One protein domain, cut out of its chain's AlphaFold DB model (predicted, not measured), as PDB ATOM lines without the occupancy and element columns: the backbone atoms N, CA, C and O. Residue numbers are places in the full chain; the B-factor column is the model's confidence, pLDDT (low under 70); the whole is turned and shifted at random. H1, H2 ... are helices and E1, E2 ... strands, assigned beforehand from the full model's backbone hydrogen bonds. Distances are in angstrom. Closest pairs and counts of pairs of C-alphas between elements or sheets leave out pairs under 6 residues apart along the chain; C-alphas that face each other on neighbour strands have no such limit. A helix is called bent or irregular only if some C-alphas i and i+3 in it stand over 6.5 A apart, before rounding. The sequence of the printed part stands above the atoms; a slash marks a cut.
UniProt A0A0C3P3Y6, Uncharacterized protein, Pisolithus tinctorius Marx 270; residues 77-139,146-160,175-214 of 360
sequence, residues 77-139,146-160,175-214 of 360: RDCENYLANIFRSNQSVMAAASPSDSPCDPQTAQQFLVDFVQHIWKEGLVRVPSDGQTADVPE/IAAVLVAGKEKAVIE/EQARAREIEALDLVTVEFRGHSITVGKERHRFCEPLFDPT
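This is residues 77 to 139, 146 to 160 and 175 to 214 of the 360 residues of an uncharacterized protein of Pisolithus tinctorius Marx 270 (UniProt A0A0C3P3Y6). A two-strand hairpin, E1 and E2, packs through E2 on H2, at one side of a cluster of crossed helices in which H1 lies between H3 and H6. Residues 151 to 160 of H4 and 175 to 181 of H5 stick out from this body as two separate arms. The printed part has 118 residues, with elements in the order H1 H2 H3 H4 H5 E1 E2 H6; the sheet, E1 - E2, is antiparallel and the class is mostly helix. The whole is compact, with a radius of gyration of the C-alphas of 15.4 A and spans of 48 by 42 by 28 A.

Look first at E1, residues 188 to 192, and E2, residues 195 to 199: this antiparallel hairpin has N 190 and O 197 within hydrogen-bond range at 2.8 A, and N 197 and O 190 at 2.9 A. From E2 go to H2, residues 91 to 97, where the closest C-alphas, those of Ser 92 and Ile 197, are 6.0 A apart. H3, residues 106 to 122, comes nearest to E1 at the C-alphas of Phe 116 and Phe 192, 7.1 A apart. With residues 109 to 113 alone H3 touches H2, closest at C-alphas 97 and 109, 5.5 A, about perpendicular at 74 degrees. The hub is H1, residues 77 to 88. It touches H3, closest at C-alphas 84 and 113, 5.3 A, at a steep tilt of 69 degrees, only just short of about perpendicular. It touches H6, residues 201 to 211, closest at C-alphas 83 and 206, 5.5 A, opposite ways at 36 degrees, only just steep. H1 and H2 only just touch, only at the corner, with 3 pairs of C-alphas within 8 A, the closest being 88 and 94, 6.2 A. H4, residues 146 to 160, and H5, residues 175 to 185, are apart. Every O i to N i+4 pair is within hydrogen-bond range in H1 to H5; H6 has 0 of 7, but 6 of 8 O i to N i+3 pairs.

Find C-alpha 77 at (224.034, -54.928, 28.022), where H1 begins and runs 16.8 A. H3, the longest helix, runs 24.3 A from C-alpha 106 at (207.671, -57.692, 36.250), and H4 runs 21.4 A. H6 is irregular, with C-alphas 206 and 209 at 7.5 A; it ends at C-alpha 211, (225.181, -45.080, 17.664).

The two C-alphas farthest apart, those of Ile 159 and Thr 214, are 48.5 A apart. Two cuts remove residues 140 to 145, a C-alpha gap of 17.5 A, and 161 to 174, a gap of 14.4 A. Of the links printed whole, none is long. The model's pLDDT is under 70 at residues 99 to 104, 130 to 139, 146 to 160 and 175 to 185.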
ATOM      1  N   ARG A  77     225.090 -54.989  27.004       89.81
ATOM      2  CA  ARG A  77     224.034 -54.928  28.022       89.81
ATOM      3  C   ARG A  77     222.989 -53.860  27.699       89.81
ATOM      4  O   ARG A  77     221.794 -54.090  27.867       89.81
ATOM      5  N   ASP A  78     223.426 -52.701  27.219       89.69
ATOM      6  CA  ASP A  78     222.520 -51.606  26.871       89.69
ATOM      7  C   ASP A  78     221.726 -51.917  25.599       89.69
ATOM      8  O   ASP A  78     220.526 -51.653  25.541       89.69
ATOM      9  N   CYS A  79     222.359 -52.580  24.624       89.19
ATOM     10  CA  CYS A  79     221.689 -53.106  23.431       89.19
ATOM     11  C   CYS A  79     220.632 -54.167  23.789       89.19
ATOM     12  O   CYS A  79     219.524 -54.157  23.251       89.19
ATOM     13  N   GLU A  80     220.949 -55.061  24.732       90.19
ATOM     14  CA  GLU A  80     220.029 -56.088  25.228       90.19
ATOM     15  C   GLU A  80     218.813 -55.470  25.919       90.19
ATOM     16  O   GLU A  80     217.676 -55.829  25.612       90.19
ATOM     17  N   ASN A  81     219.040 -54.489  26.794       88.94
ATOM     18  CA  ASN A  81     217.970 -53.764  27.480       88.94
ATOM     19  C   ASN A  81     217.093 -52.962  26.509       88.94
ATOM     20  O   ASN A  81     215.873 -52.901  26.686       88.94
ATOM     21  N   TYR A  82     217.695 -52.370  25.479       89.31
ATOM     22  CA  TYR A  82     216.980 -51.639  24.439       89.31
ATOM     23  C   TYR A  82     216.061 -52.540  23.618       89.31
ATOM     24  O   TYR A  82     214.865 -52.259  23.507       89.31
ATOM     25  N   LEU A  83     216.580 -53.657  23.104       88.00
ATOM     26  CA  LEU A  83     215.757 -54.581  22.328       88.00
ATOM     27  C   LEU A  83     214.689 -55.251  23.205       88.00
ATOM     28  O   LEU A  83     213.551 -55.402  22.769       88.00
ATOM     29  N   ALA A  84     215.008 -55.566  24.466       88.25
ATOM     30  CA  ALA A  84     214.022 -56.054  25.427       88.25
ATOM     31  C   ALA A  84     212.891 -55.036  25.644       88.25
ATOM     32  O   ALA A  84     211.736 -55.430  25.795       88.25
ATOM     33  N   ASN A  85     213.193 -53.732  25.622       88.06
ATOM     34  CA  ASN A  85     212.180 -52.687  25.714       88.06
ATOM     35  C   ASN A  85     211.301 -52.604  24.458       88.06
ATOM     36  O   ASN A  85     210.086 -52.488  24.594       88.06
ATOM     37  N   ILE A  86     211.879 -52.723  23.257       86.31
ATOM     38  CA  ILE A  86     211.103 -52.806  22.005       86.31
ATOM     39  C   ILE A  86     210.185 -54.033  22.027       86.31
ATOM     40  O   ILE A  86     209.010 -53.946  21.690       86.31
ATOM     41  N   PHE A  87     210.664 -55.180  22.505       85.31
ATOM     42  CA  PHE A  87     209.828 -56.379  22.573       85.31
ATOM     43  C   PHE A  87     208.670 -56.287  23.568       85.31
ATOM     44  O   PHE A  87     207.728 -57.069  23.446       85.31
ATOM     45  N   ARG A  88     208.653 -55.308  24.483       83.81
ATOM     46  CA  ARG A  88     207.471 -55.056  25.323       83.81
ATOM     47  C   ARG A  88     206.269 -54.560  24.527       83.81
ATOM     48  O   ARG A  88     205.144 -54.842  24.929       83.81
ATOM     49  N   SER A  89     206.475 -53.845  23.418       83.12
ATOM     50  CA  SER A  89     205.367 -53.458  22.534       83.12
ATOM     51  C   SER A  89     204.882 -54.607  21.646       83.12
ATOM     52  O   SER A  89     203.801 -54.515  21.068       83.12
ATOM     53  N   ASN A  90     205.631 -55.711  21.562       81.00
ATOM     54  CA  ASN A  90     205.287 -56.850  20.722       81.00
ATOM     55  C   ASN A  90     204.425 -57.875  21.483       81.00
ATOM     56  O   ASN A  90     204.885 -58.568  22.395       81.00
ATOM     57  N   GLN A  91     203.166 -58.020  21.061       77.00
ATOM     58  CA  GLN A  91     202.202 -58.919  21.707       77.00
ATOM     59  C   GLN A  91     202.638 -60.391  21.691       77.00
ATOM     60  O   GLN A  91     202.358 -61.115  22.643       77.00
ATOM     61  N   SER A  92     203.338 -60.845  20.644       76.00
ATOM     62  CA  SER A  92     203.753 -62.251  20.528       76.00
ATOM     63  C   SER A  92     204.827 -62.627  21.553       76.00
ATOM     64  O   SER A  92     204.783 -63.713  22.128       76.00
ATOM     65  N   VAL A  93     205.756 -61.706  21.828       80.44
ATOM     66  CA  VAL A  93     206.816 -61.899  22.822       80.44
ATOM     67  C   VAL A  93     206.233 -61.788  24.227       80.44
ATOM     68  O   VAL A  93     206.521 -62.622  25.082       80.44
ATOM     69  N   MET A  94     205.352 -60.809  24.456       80.31
ATOM     70  CA  MET A  94     204.703 -60.618  25.754       80.31
ATOM     71  C   MET A  94     203.776 -61.777  26.134       80.31
ATOM     72  O   MET A  94     203.745 -62.157  27.302       80.31
ATOM     73  N   ALA A  95     203.095 -62.396  25.164       78.94
ATOM     74  CA  ALA A  95     202.302 -63.604  25.394       78.94
ATOM     75  C   ALA A  95     203.156 -64.805  25.844       78.94
ATOM     76  O   ALA A  95     202.677 -65.638  26.609       78.94
ATOM     77  N   ALA A  96     204.414 -64.893  25.395       77.00
ATOM     78  CA  ALA A  96     205.355 -65.927  25.830       77.00
ATOM     79  C   ALA A  96     206.054 -65.584  27.160       77.00
ATOM     80  O   ALA A  96     206.358 -66.482  27.940       77.00
ATOM     81  N   ALA A  97     206.309 -64.297  27.424       75.56
ATOM     82  CA  ALA A  97     206.965 -63.832  28.647       75.56
ATOM     83  C   ALA A  97     206.041 -63.869  29.876       75.56
ATOM     84  O   ALA A  97     206.495 -64.181  30.977       75.56
ATOM     85  N   SER A  98     204.752 -63.579  29.679       70.94
ATOM     86  CA  SER A  98     203.710 -63.635  30.705       70.94
ATOM     87  C   SER A  98     202.474 -64.331  30.122       70.94
ATOM     88  O   SER A  98     201.568 -63.650  29.632       70.94
ATOM     89  N   PRO A  99     202.416 -65.677  30.142       69.81
ATOM     90  CA  PRO A  99     201.237 -66.395  29.680       69.81
ATOM     91  C   PRO A  99     200.021 -66.007  30.529       69.81
ATOM     92  O   PRO A  99     200.113 -65.858  31.749       69.81
ATOM     93  N   SER A 100     198.858 -65.869  29.890       61.22
ATOM     94  CA  SER A 100     197.606 -65.436  30.533       61.22
ATOM     95  C   SER A 100     197.155 -66.321  31.707       61.22
ATOM     96  O   SER A 100     196.369 -65.868  32.534       61.22
ATOM     97  N   ASP A 101     197.672 -67.549  31.801       59.72
ATOM     98  CA  ASP A 101     197.385 -68.507  32.877       59.72
ATOM     99  C   ASP A 101     198.193 -68.268  34.168       59.72
ATOM    100  O   ASP A 101     197.848 -68.809  35.219       59.72
ATOM    101  N   SER A 102     199.278 -67.487  34.136       66.94
ATOM    102  CA  SER A 102     200.094 -67.172  35.322       66.94
ATOM    103  C   SER A 102     200.875 -65.869  35.109       66.94
ATOM    104  O   SER A 102     201.953 -65.905  34.513       66.94
ATOM    105  N   PRO A 103     200.369 -64.709  35.578       67.25
ATOM    106  CA  PRO A 103     201.086 -63.445  35.443       67.25
ATOM    107  C   PRO A 103     202.392 -63.499  36.245       67.25
ATOM    108  O   PRO A 103     202.375 -63.602  37.471       67.25
ATOM    109  N   CYS A 104     203.525 -63.462  35.545       66.06
ATOM    110  CA  CYS A 104     204.845 -63.400  36.164       66.06
ATOM    111  C   CYS A 104     205.122 -62.014  36.761       66.06
ATOM    112  O   CYS A 104     204.629 -60.997  36.268       66.06
ATOM    113  N   ASP A 105     205.976 -61.981  37.786       78.88
ATOM    114  CA  ASP A 105     206.497 -60.734  38.338       78.88
ATOM    115  C   ASP A 105     207.206 -59.908  37.246       78.88
ATOM    116  O   ASP A 105     207.896 -60.469  36.383       78.88
ATOM    117  N   PRO A 106     207.109 -58.565  37.285       77.38
ATOM    118  CA  PRO A 106     207.671 -57.692  36.250       77.38
ATOM    119  C   PRO A 106     209.189 -57.859  36.072       77.38
ATOM    120  O   PRO A 106     209.708 -57.677  34.971       77.38
ATOM    121  N   GLN A 107     209.903 -58.255  37.129       79.44
ATOM    122  CA  GLN A 107     211.338 -58.548  37.074       79.44
ATOM    123  C   GLN A 107     211.636 -59.858  36.333       79.44
ATOM    124  O   GLN A 107     212.558 -59.910  35.522       79.44
ATOM    125  N   THR A 108     210.840 -60.903  36.563       81.81
ATOM    126  CA  THR A 108     210.985 -62.196  35.880       81.81
ATOM    127  C   THR A 108     210.643 -62.075  34.398       81.81
ATOM    128  O   THR A 108     211.354 -62.627  33.560       81.81
ATOM    129  N   ALA A 109     209.617 -61.287  34.059       80.81
ATOM    130  CA  ALA A 109     209.290 -60.971  32.670       80.81
ATOM    131  C   ALA A 109     210.441 -60.221  31.977       80.81
ATOM    132  O   ALA A 109     210.816 -60.557  30.856       80.81
ATOM    133  N   GLN A 110     211.067 -59.249  32.654       82.44
ATOM    134  CA  GLN A 110     212.240 -58.556  32.114       82.44
ATOM    135  C   GLN A 110     213.433 -59.497  31.904       82.44
ATOM    136  O   GLN A 110     214.074 -59.426  30.859       82.44
ATOM    137  N   GLN A 111     213.718 -60.394  32.851       84.50
ATOM    138  CA  GLN A 111     214.779 -61.394  32.695       84.50
ATOM    139  C   GLN A 111     214.501 -62.340  31.523       84.50
ATOM    140  O   GLN A 111     215.397 -62.597  30.726       84.50
ATOM    141  N   PHE A 112     213.253 -62.794  31.355       86.31
ATOM    142  CA  PHE A 112     212.857 -63.605  30.203       86.31
ATOM    143  C   PHE A 112     213.099 -62.874  28.878       86.31
ATOM    144  O   PHE A 112     213.620 -63.472  27.938       86.31
ATOM    145  N   LEU A 113     212.751 -61.584  28.802       85.56
ATOM    146  CA  LEU A 113     212.980 -60.769  27.607       85.56
ATOM    147  C   LEU A 113     214.474 -60.621  27.301       85.56
ATOM    148  O   LEU A 113     214.867 -60.778  26.149       85.56
ATOM    149  N   VAL A 114     215.307 -60.364  28.311       86.88
ATOM    150  CA  VAL A 114     216.767 -60.271  28.139       86.88
ATOM    151  C   VAL A 114     217.349 -61.615  27.688       86.88
ATOM    152  O   VAL A 114     218.119 -61.651  26.730       86.88
ATOM    153  N   ASP A 115     216.927 -62.729  28.290       88.25
ATOM    154  CA  ASP A 115     217.350 -64.075  27.880       88.25
ATOM    155  C   ASP A 115     216.932 -64.394  26.432       88.25
ATOM    156  O   ASP A 115     217.683 -65.016  25.676       88.25
ATOM    157  N   PHE A 116     215.734 -63.961  26.029       88.31
ATOM    158  CA  PHE A 116     215.232 -64.129  24.668       88.31
ATOM    159  C   PHE A 116     216.025 -63.289  23.662       88.31
ATOM    160  O   PHE A 116     216.434 -63.795  22.617       88.31
ATOM    161  N   VAL A 117     216.320 -62.030  23.996       88.12
ATOM    162  CA  VAL A 117     217.201 -61.170  23.197       88.12
ATOM    163  C   VAL A 117     218.576 -61.816  23.040       88.12
ATOM    164  O   VAL A 117     219.086 -61.896  21.921       88.12
ATOM    165  N   GLN A 118     219.141 -62.341  24.133       89.31
ATOM    166  CA  GLN A 118     220.405 -63.071  24.111       89.31
ATOM    167  C   GLN A 118     220.393 -64.251  23.156       89.31
ATOM    168  O   GLN A 118     221.375 -64.483  22.454       89.31
ATOM    169  N   HIS A 119     219.293 -64.994  23.113       88.94
ATOM    170  CA  HIS A 119     219.129 -66.087  22.173       88.94
ATOM    171  C   HIS A 119     219.093 -65.586  20.719       88.94
ATOM    172  O   HIS A 119     219.876 -66.064  19.902       88.94
ATOM    173  N   ILE A 120     218.289 -64.559  20.417       86.62
ATOM    174  CA  ILE A 120     218.135 -64.007  19.059       86.62
ATOM    175  C   ILE A 120     219.466 -63.539  18.474       86.62
ATOM    176  O   ILE A 120     219.801 -63.879  17.334       86.62
ATOM    177  N   TRP A 121     220.223 -62.729  19.223       84.19
ATOM    178  CA  TRP A 121     221.469 -62.200  18.681       84.19
ATOM    179  C   TRP A 121     222.534 -63.296  18.596       84.19
ATOM    180  O   TRP A 121     223.214 -63.366  17.578       84.19
ATOM    181  N   LYS A 122     222.618 -64.231  19.559       86.25
ATOM    182  CA  LYS A 122     223.555 -65.373  19.488       86.25
ATOM    183  C   LYS A 122     223.268 -66.321  18.319       86.25
ATOM    184  O   LYS A 122     224.210 -66.887  17.767       86.25
ATOM    185  N   GLU A 123     222.014 -66.464  17.897       83.75
ATOM    186  CA  GLU A 123     221.656 -67.230  16.692       83.75
ATOM    187  C   GLU A 123     222.006 -66.516  15.375       83.75
ATOM    188  O   GLU A 123     221.932 -67.112  14.303       83.75
ATOM    189  N   GLY A 124     222.444 -65.254  15.432       79.19
ATOM    190  CA  GLY A 124     222.864 -64.499  14.253       79.19
ATOM    191  C   GLY A 124     221.707 -63.989  13.394       79.19
ATOM    192  O   GLY A 124     221.872 -63.742  12.197       79.19
ATOM    193  N   LEU A 125     220.526 -63.827  14.000       78.25
ATOM    194  CA  LEU A 125     219.321 -63.315  13.339       78.25
ATOM    195  C   LEU A 125     219.330 -61.787  13.183       78.25
ATOM    196  O   LEU A 125     218.516 -61.236  12.440       78.25
ATOM    197  N   VAL A 126     220.255 -61.107  13.865       81.69
ATOM    198  CA  VAL A 126     220.436 -59.653  13.843       81.69
ATOM    199  C   VAL A 126     221.401 -59.259  12.724       81.69
ATOM    200  O   VAL A 126     222.519 -59.765  12.620       81.69
ATOM    201  N   ARG A 127     220.983 -58.298  11.902       78.06
ATOM    202  CA  ARG A 127     221.841 -57.630  10.908       78.06
ATOM    203  C   ARG A 127     221.768 -56.127  11.104       78.06
ATOM    204  O   ARG A 127     220.667 -55.606  11.232       78.06
ATOM    205  N   VAL A 128     222.903 -55.443  11.108       77.44
ATOM    206  CA  VAL A 128     222.908 -53.977  11.207       77.44
ATOM    207  C   VAL A 128     222.722 -53.398   9.804       77.44
ATOM    208  O   VAL A 128     223.463 -53.804   8.903       77.44
ATOM    209  N   PRO A 129     221.765 -52.476   9.591       73.00
ATOM    210  CA  PRO A 129     221.628 -51.771   8.322       73.00
ATOM    211  C   PRO A 129     222.929 -51.049   7.943       73.00
ATOM    212  O   PRO A 129     223.533 -50.358   8.764       73.00
ATOM    213  N   SER A 130     223.368 -51.210   6.693       59.56
ATOM    214  CA  SER A 130     224.620 -50.641   6.173       59.56
ATOM    215  C   SER A 130     224.574 -49.124   5.961       59.56
ATOM    216  O   SER A 130     225.617 -48.474   5.966       59.56
ATOM    217  N   ASP A 131     223.381 -48.546   5.813       54.19
ATOM    218  CA  ASP A 131     223.212 -47.191   5.271       54.19
ATOM    219  C   ASP A 131     223.268 -46.078   6.324       54.19
ATOM    220  O   ASP A 131     223.005 -44.919   6.016       54.19
ATOM    221  N   GLY A 132     223.594 -46.389   7.582       49.41
ATOM    222  CA  GLY A 132     223.611 -45.391   8.662       49.41
ATOM    223  C   GLY A 132     222.228 -44.807   9.001       49.41
ATOM    224  O   GLY A 132     222.096 -44.095   9.995       49.41
ATOM    225  N   GLN A 133     221.194 -45.153   8.235       42.34
ATOM    226  CA  GLN A 133     219.796 -44.942   8.575       42.34
ATOM    227  C   GLN A 133     219.431 -45.886   9.729       42.34
ATOM    228  O   GLN A 133     219.789 -47.068   9.725       42.34
ATOM    229  N   THR A 134     218.770 -45.347  10.756       43.78
ATOM    230  CA  THR A 134     217.957 -46.157  11.678       43.78
ATOM    231  C   THR A 134     217.030 -47.013  10.829       43.78
ATOM    232  O   THR A 134     216.498 -46.497   9.847       43.78
ATOM    233  N   ALA A 135     216.868 -48.303  11.148       41.06
ATOM    234  CA  ALA A 135     215.903 -49.118  10.410       41.06
ATOM    235  C   ALA A 135     214.558 -48.388  10.494       41.06
ATOM    236  O   ALA A 135     214.144 -48.094  11.615       41.06
ATOM    237  N   ASP A 136     213.979 -48.021   9.341       36.31
ATOM    238  CA  ASP A 136     212.832 -47.112   9.240       36.31
ATOM    239  C   ASP A 136     211.873 -47.327  10.410       36.31
ATOM    240  O   ASP A 136     211.304 -48.412  10.560       36.31
ATOM    241  N   VAL A 137     211.747 -46.316  11.274       37.34
ATOM    242  CA  VAL A 137     210.670 -46.281  12.261       37.34
ATOM    243  C   VAL A 137     209.401 -46.231  11.421       37.34
ATOM    244  O   VAL A 137     209.236 -45.255  10.687       37.34
ATOM    245  N   PRO A 138     208.517 -47.242  11.454       35.84
ATOM    246  CA  PRO A 138     207.206 -47.063  10.868       35.84
ATOM    247  C   PRO A 138     206.522 -46.016  11.748       35.84
ATOM    248  O   PRO A 138     206.111 -46.312  12.871       35.84
ATOM    249  N   GLU A 139     206.498 -44.764  11.290       32.78
ATOM    250  CA  GLU A 139     205.536 -43.787  11.782       32.78
ATOM    251  C   GLU A 139     204.152 -44.393  11.531       32.78
ATOM    252  O   GLU A 139     203.796 -44.686  10.393       32.78
ATOM    253  N   ILE A 146     200.138 -59.469  14.264       48.16
ATOM    254  CA  ILE A 146     201.050 -60.571  13.903       48.16
ATOM    255  C   ILE A 146     200.368 -61.926  14.190       48.16
ATOM    256  O   ILE A 146     200.552 -62.900  13.455       48.16
ATOM    257  N   ALA A 147     199.496 -61.976  15.206       42.94
ATOM    258  CA  ALA A 147     198.652 -63.129  15.508       42.94
ATOM    259  C   ALA A 147     197.628 -63.428  14.393       42.94
ATOM    260  O   ALA A 147     197.429 -64.596  14.059       42.94
ATOM    261  N   ALA A 148     197.029 -62.411  13.761       46.19
ATOM    262  CA  ALA A 148     196.090 -62.609  12.652       46.19
ATOM    263  C   ALA A 148     196.796 -63.151  11.400       46.19
ATOM    264  O   ALA A 148     196.264 -64.034  10.724       46.19
ATOM    265  N   VAL A 149     198.028 -62.703  11.129       49.50
ATOM    266  CA  VAL A 149     198.846 -63.224  10.019       49.50
ATOM    267  C   VAL A 149     199.214 -64.701  10.241       49.50
ATOM    268  O   VAL A 149     199.135 -65.506   9.311       49.50
ATOM    269  N   LEU A 150     199.542 -65.099  11.477       44.50
ATOM    270  CA  LEU A 150     199.856 -66.493  11.831       44.50
ATOM    271  C   LEU A 150     198.627 -67.414  11.832       44.50
ATOM    272  O   LEU A 150     198.732 -68.565  11.402       44.50
ATOM    273  N   VAL A 151     197.464 -66.930  12.281       45.81
ATOM    274  CA  VAL A 151     196.197 -67.681  12.212       45.81
ATOM    275  C   VAL A 151     195.786 -67.891  10.752       45.81
ATOM    276  O   VAL A 151     195.482 -69.020  10.371       45.81
ATOM    277  N   ALA A 152     195.928 -66.873   9.898       44.72
ATOM    278  CA  ALA A 152     195.715 -67.005   8.455       44.72
ATOM    279  C   ALA A 152     196.723 -67.968   7.782       44.72
ATOM    280  O   ALA A 152     196.388 -68.657   6.813       44.72
ATOM    281  N   GLY A 153     197.957 -68.055   8.298       41.78
ATOM    282  CA  GLY A 153     198.969 -69.023   7.859       41.78
ATOM    283  C   GLY A 153     198.651 -70.468   8.266       41.78
ATOM    284  O   GLY A 153     198.776 -71.383   7.446       41.78
ATOM    285  N   LYS A 154     198.175 -70.686   9.500       39.88
ATOM    286  CA  LYS A 154     197.737 -72.007   9.987       39.88
ATOM    287  C   LYS A 154     196.480 -72.505   9.273       39.88
ATOM    288  O   LYS A 154     196.423 -73.683   8.927       39.88
ATOM    289  N   GLU A 155     195.513 -71.633   8.980       32.88
ATOM    290  CA  GLU A 155     194.319 -72.002   8.204       32.88
ATOM    291  C   GLU A 155     194.671 -72.476   6.783       32.88
ATOM    292  O   GLU A 155     194.070 -73.426   6.279       32.88
ATOM    293  N   LYS A 156     195.710 -71.909   6.157       41.81
ATOM    294  CA  LYS A 156     196.210 -72.377   4.854       41.81
ATOM    295  C   LYS A 156     196.923 -73.728   4.912       41.81
ATOM    296  O   LYS A 156     196.699 -74.547   4.021       41.81
ATOM    297  N   ALA A 157     197.718 -73.993   5.949       37.28
ATOM    298  CA  ALA A 157     198.377 -75.292   6.127       37.28
ATOM    299  C   ALA A 157     197.358 -76.446   6.270       37.28
ATOM    300  O   ALA A 157     197.611 -77.564   5.818       37.28
ATOM    301  N   VAL A 158     196.177 -76.164   6.836       34.16
ATOM    302  CA  VAL A 158     195.061 -77.122   6.950       34.16
ATOM    303  C   VAL A 158     194.352 -77.358   5.605       34.16
ATOM    304  O   VAL A 158     193.852 -78.455   5.356       34.16
ATOM    305  N   ILE A 159     194.350 -76.382   4.690       44.41
ATOM    306  CA  ILE A 159     193.840 -76.570   3.317       44.41
ATOM    307  C   ILE A 159     194.851 -77.359   2.462       44.41
ATOM    308  O   ILE A 159     194.461 -78.155   1.603       44.41
ATOM    309  N   GLU A 160     196.150 -77.219   2.733       44.44
ATOM    310  CA  GLU A 160     197.220 -77.922   2.012       44.44
ATOM    311  C   GLU A 160     197.229 -79.440   2.261       44.44
ATOM    312  O   GLU A 160     197.508 -80.223   1.348       44.44
ATOM    313  N   GLU A 175     202.105 -65.480  -4.931       53.66
ATOM    314  CA  GLU A 175     203.017 -66.194  -4.034       53.66
ATOM    315  C   GLU A 175     204.408 -65.551  -4.045       53.66
ATOM    316  O   GLU A 175     205.026 -65.419  -2.998       53.66
ATOM    317  N   GLN A 176     204.851 -65.034  -5.200       56.47
ATOM    318  CA  GLN A 176     206.040 -64.177  -5.295       56.47
ATOM    319  C   GLN A 176     205.819 -62.781  -4.701       56.47
ATOM    320  O   GLN A 176     206.726 -62.261  -4.063       56.47
ATOM    321  N   ALA A 177     204.640 -62.172  -4.870       57.00
ATOM    322  CA  ALA A 177     204.310 -60.906  -4.213       57.00
ATOM    323  C   ALA A 177     204.236 -61.066  -2.688       57.00
ATOM    324  O   ALA A 177     204.777 -60.237  -1.971       57.00
ATOM    325  N   ARG A 178     203.677 -62.178  -2.189       52.44
ATOM    326  CA  ARG A 178     203.657 -62.487  -0.751       52.44
ATOM    327  C   ARG A 178     205.010 -62.918  -0.208       52.44
ATOM    328  O   ARG A 178     205.326 -62.565   0.913       52.44
ATOM    329  N   ALA A 179     205.827 -63.640  -0.975       54.84
ATOM    330  CA  ALA A 179     207.214 -63.907  -0.596       54.84
ATOM    331  C   ALA A 179     208.007 -62.598  -0.500       54.84
ATOM    332  O   ALA A 179     208.770 -62.443   0.440       54.84
ATOM    333  N   ARG A 180     207.751 -61.632  -1.395       56.84
ATOM    334  CA  ARG A 180     208.292 -60.270  -1.299       56.84
ATOM    335  C   ARG A 180     207.719 -59.484  -0.125       56.84
ATOM    336  O   ARG A 180     208.471 -58.738   0.467       56.84
ATOM    337  N   GLU A 181     206.445 -59.644   0.237       52.62
ATOM    338  CA  GLU A 181     205.863 -59.034   1.448       52.62
ATOM    339  C   GLU A 181     206.411 -59.668   2.735       52.62
ATOM    340  O   GLU A 181     206.668 -58.963   3.698       52.62
ATOM    341  N   ILE A 182     206.645 -60.983   2.756       51.06
ATOM    342  CA  ILE A 182     207.234 -61.716   3.887       51.06
ATOM    343  C   ILE A 182     208.730 -61.401   4.014       51.06
ATOM    344  O   ILE A 182     209.215 -61.204   5.121       51.06
ATOM    345  N   GLU A 183     209.447 -61.281   2.896       54.47
ATOM    346  CA  GLU A 183     210.816 -60.756   2.837       54.47
ATOM    347  C   GLU A 183     210.848 -59.263   3.215       54.47
ATOM    348  O   GLU A 183     211.761 -58.820   3.902       54.47
ATOM    349  N   ALA A 184     209.810 -58.500   2.858       55.25
ATOM    350  CA  ALA A 184     209.667 -57.094   3.227       55.25
ATOM    351  C   ALA A 184     209.222 -56.882   4.677       55.25
ATOM    352  O   ALA A 184     209.441 -55.787   5.181       55.25
ATOM    353  N   LEU A 185     208.612 -57.863   5.346       58.75
ATOM    354  CA  LEU A 185     208.297 -57.844   6.783       58.75
ATOM    355  C   LEU A 185     209.393 -58.519   7.620       58.75
ATOM    356  O   LEU A 185     209.485 -58.274   8.823       58.75
ATOM    357  N   ASP A 186     210.236 -59.320   6.964       71.69
ATOM    358  CA  ASP A 186     211.423 -59.974   7.501       71.69
ATOM    359  C   ASP A 186     211.142 -60.706   8.826       71.69
ATOM    360  O   ASP A 186     211.819 -60.537   9.844       71.69
ATOM    361  N   LEU A 187     210.050 -61.473   8.824       74.31
ATOM    362  CA  LEU A 187     209.551 -62.195   9.991       74.31
ATOM    363  C   LEU A 187     210.312 -63.512  10.169       74.31
ATOM    364  O   LEU A 187     210.382 -64.333   9.256       74.31
ATOM    365  N   VAL A 188     210.821 -63.742  11.377       77.81
ATOM    366  CA  VAL A 188     211.483 -64.980  11.793       77.81
ATOM    367  C   VAL A 188     210.733 -65.571  12.981       77.81
ATOM    368  O   VAL A 188     210.522 -64.904  13.993       77.81
ATOM    369  N   THR A 189     210.337 -66.837  12.867       79.25
ATOM    370  CA  THR A 189     209.780 -67.627  13.971       79.25
ATOM    371  C   THR A 189     210.897 -68.383  14.684       79.25
ATOM    372  O   THR A 189     211.560 -69.207  14.055       79.25
ATOM    373  N   VAL A 190     211.079 -68.138  15.981       83.38
ATOM    374  CA  VAL A 190     212.091 -68.780  16.834       83.38
ATOM    375  C   VAL A 190     211.395 -69.621  17.902       83.38
ATOM    376  O   VAL A 190     210.412 -69.181  18.502       83.38
ATOM    377  N   GLU A 191     211.896 -70.832  18.145       83.31
ATOM    378  CA  GLU A 191     211.446 -71.671  19.256       83.31
ATOM    379  C   GLU A 191     212.285 -71.379  20.500       83.31
ATOM    380  O   GLU A 191     213.442 -71.780  20.597       83.31
ATOM    381  N   PHE A 192     211.697 -70.708  21.488       81.94
ATOM    382  CA  PHE A 192     212.377 -70.371  22.734       81.94
ATOM    383  C   PHE A 192     211.591 -70.893  23.935       81.94
ATOM    384  O   PHE A 192     210.420 -70.569  24.122       81.94
ATOM    385  N   ARG A 193     212.234 -71.731  24.761       81.00
ATOM    386  CA  ARG A 193     211.635 -72.333  25.972       81.00
ATOM    387  C   ARG A 193     210.259 -72.979  25.714       81.00
ATOM    388  O   ARG A 193     209.339 -72.820  26.508       81.00
ATOM    389  N   GLY A 194     210.112 -73.678  24.585       75.31
ATOM    390  CA  GLY A 194     208.865 -74.349  24.189       75.31
ATOM    391  C   GLY A 194     207.784 -73.439  23.590       75.31
ATOM    392  O   GLY A 194     206.694 -73.925  23.303       75.31
ATOM    393  N   HIS A 195     208.074 -72.150  23.374       78.50
ATOM    394  CA  HIS A 195     207.170 -71.183  22.751       78.50
ATOM    395  C   HIS A 195     207.674 -70.811  21.352       78.50
ATOM    396  O   HIS A 195     208.855 -70.512  21.179       78.50
ATOM    397  N   SER A 196     206.786 -70.794  20.356       80.00
ATOM    398  CA  SER A 196     207.097 -70.289  19.012       80.00
ATOM    399  C   SER A 196     206.808 -68.786  18.951       80.00
ATOM    400  O   SER A 196     205.647 -68.379  18.909       80.00
ATOM    401  N   ILE A 197     207.857 -67.963  18.959       82.62
ATOM    402  CA  ILE A 197     207.775 -66.496  18.996       82.62
ATOM    403  C   ILE A 197     208.147 -65.943  17.619       82.62
ATOM    404  O   ILE A 197     209.106 -66.405  17.008       82.62
ATOM    405  N   THR A 198     207.394 -64.962  17.114       81.94
ATOM    406  CA  THR A 198     207.640 -64.364  15.788       81.94
ATOM    407  C   THR A 198     208.177 -62.950  15.935       81.94
ATOM    408  O   THR A 198     207.530 -62.100  16.539       81.94
ATOM    409  N   VAL A 199     209.347 -62.690  15.359       82.06
ATOM    410  CA  VAL A 199     210.045 -61.404  15.444       82.06
ATOM    411  C   VAL A 199     210.273 -60.854  14.040       82.06
ATOM    412  O   VAL A 199     210.687 -61.592  13.155       82.06
ATOM    413  N   GLY A 200     209.992 -59.568  13.831       82.56
ATOM    414  CA  GLY A 200     210.186 -58.887  12.545       82.56
ATOM    415  C   GLY A 200     211.436 -58.011  12.503       82.56
ATOM    416  O   GLY A 200     212.436 -58.284  13.168       82.56
ATOM    417  N   LYS A 201     211.339 -56.900  11.762       80.06
ATOM    418  CA  LYS A 201     212.421 -55.915  11.565       80.06
ATOM    419  C   LYS A 201     213.001 -55.311  12.841       80.06
ATOM    420  O   LYS A 201     214.137 -54.845  12.828       80.06
ATOM    421  N   GLU A 202     212.249 -55.343  13.939       82.19
ATOM    422  CA  GLU A 202     212.668 -54.863  15.262       82.19
ATOM    423  C   GLU A 202     214.043 -55.412  15.672       82.19
ATOM    424  O   GLU A 202     214.850 -54.690  16.252       82.19
ATOM    425  N   ARG A 203     214.369 -56.657  15.288       81.75
ATOM    426  CA  ARG A 203     215.662 -57.284  15.603       81.75
ATOM    427  C   ARG A 203     216.869 -56.561  14.997       81.75
ATOM    428  O   ARG A 203     217.955 -56.637  15.559       81.75
ATOM    429  N   HIS A 204     216.703 -55.835  13.890       83.81
ATOM    430  CA  HIS A 204     217.783 -55.066  13.256       83.81
ATOM    431  C   HIS A 204     218.138 -53.785  14.011       83.81
ATOM    432  O   HIS A 204     219.226 -53.244  13.819       83.81
ATOM    433  N   ARG A 205     217.262 -53.341  14.918       84.38
ATOM    434  CA  ARG A 205     217.467 -52.152  15.753       84.38
ATOM    435  C   ARG A 205     218.345 -52.412  16.976       84.38
ATOM    436  O   ARG A 205     218.672 -51.486  17.705       84.38
ATOM    437  N   PHE A 206     218.769 -53.656  17.193       86.81
ATOM    438  CA  PHE A 206     219.557 -54.066  18.357       86.81
ATOM    439  C   PHE A 206     220.796 -53.186  18.614       86.81
ATOM    440  O   PHE A 206     221.069 -52.845  19.758       86.81
ATOM    441  N   CYS A 207     221.524 -52.786  17.565       86.94
ATOM    442  CA  CYS A 207     222.743 -51.976  17.690       86.94
ATOM    443  C   CYS A 207     222.509 -50.455  17.670       86.94
ATOM    444  O   CYS A 207     223.487 -49.713  17.720       86.94
ATOM    445  N   GLU A 208     221.264 -49.968  17.584       87.50
ATOM    446  CA  GLU A 208     220.979 -48.521  17.576       87.50
ATOM    447  C   GLU A 208     221.549 -47.780  18.798       87.50
ATOM    448  O   GLU A 208     222.163 -46.736  18.584       87.50
ATOM    449  N   PRO A 209     221.487 -48.313  20.038       88.62
ATOM    450  CA  PRO A 209     222.036 -47.632  21.214       88.62
ATOM    451  C   PRO A 209     223.539 -47.357  21.164       88.62
ATOM    452  O   PRO A 209     224.005 -46.416  21.801       88.62
ATOM    453  N   LEU A 210     224.310 -48.150  20.407       88.56
ATOM    454  CA  LEU A 210     225.745 -47.902  20.216       88.56
ATOM    455  C   LEU A 210     225.990 -46.607  19.434       88.56
ATOM    456  O   LEU A 210     227.014 -45.955  19.624       88.56
ATOM    457  N   PHE A 211     225.063 -46.239  18.548       88.94
ATOM    458  CA  PHE A 211     225.181 -45.080  17.664       88.94
ATOM    459  C   PHE A 211     224.321 -43.894  18.103       88.94
ATOM    460  O   PHE A 211     224.639 -42.758  17.752       88.94
ATOM    461  N   ASP A 212     223.247 -44.153  18.849       87.56
ATOM    462  CA  ASP A 212     222.385 -43.149  19.461       87.56
ATOM    463  C   ASP A 212     222.103 -43.505  20.934       87.56
ATOM    464  O   ASP A 212     221.135 -44.203  21.259       87.56
ATOM    465  N   PRO A 213     222.936 -43.000  21.855       85.50
ATOM    466  CA  PRO A 213     222.800 -43.258  23.283       85.50
ATOM    467  C   PRO A 213     221.555 -42.604  23.897       85.50
ATOM    468  O   PRO A 213     221.143 -42.964  25.002       85.50
ATOM    469  N   THR A 214     220.915 -41.653  23.201       85.00
ATOM    470  CA  THR A 214     219.715 -40.974  23.715       85.00
ATOM    471  C   THR A 214     218.526 -41.926  23.855       85.00
ATOM    472  O   THR A 214     217.673 -41.717  24.720       85.00
TER     473      THR A 214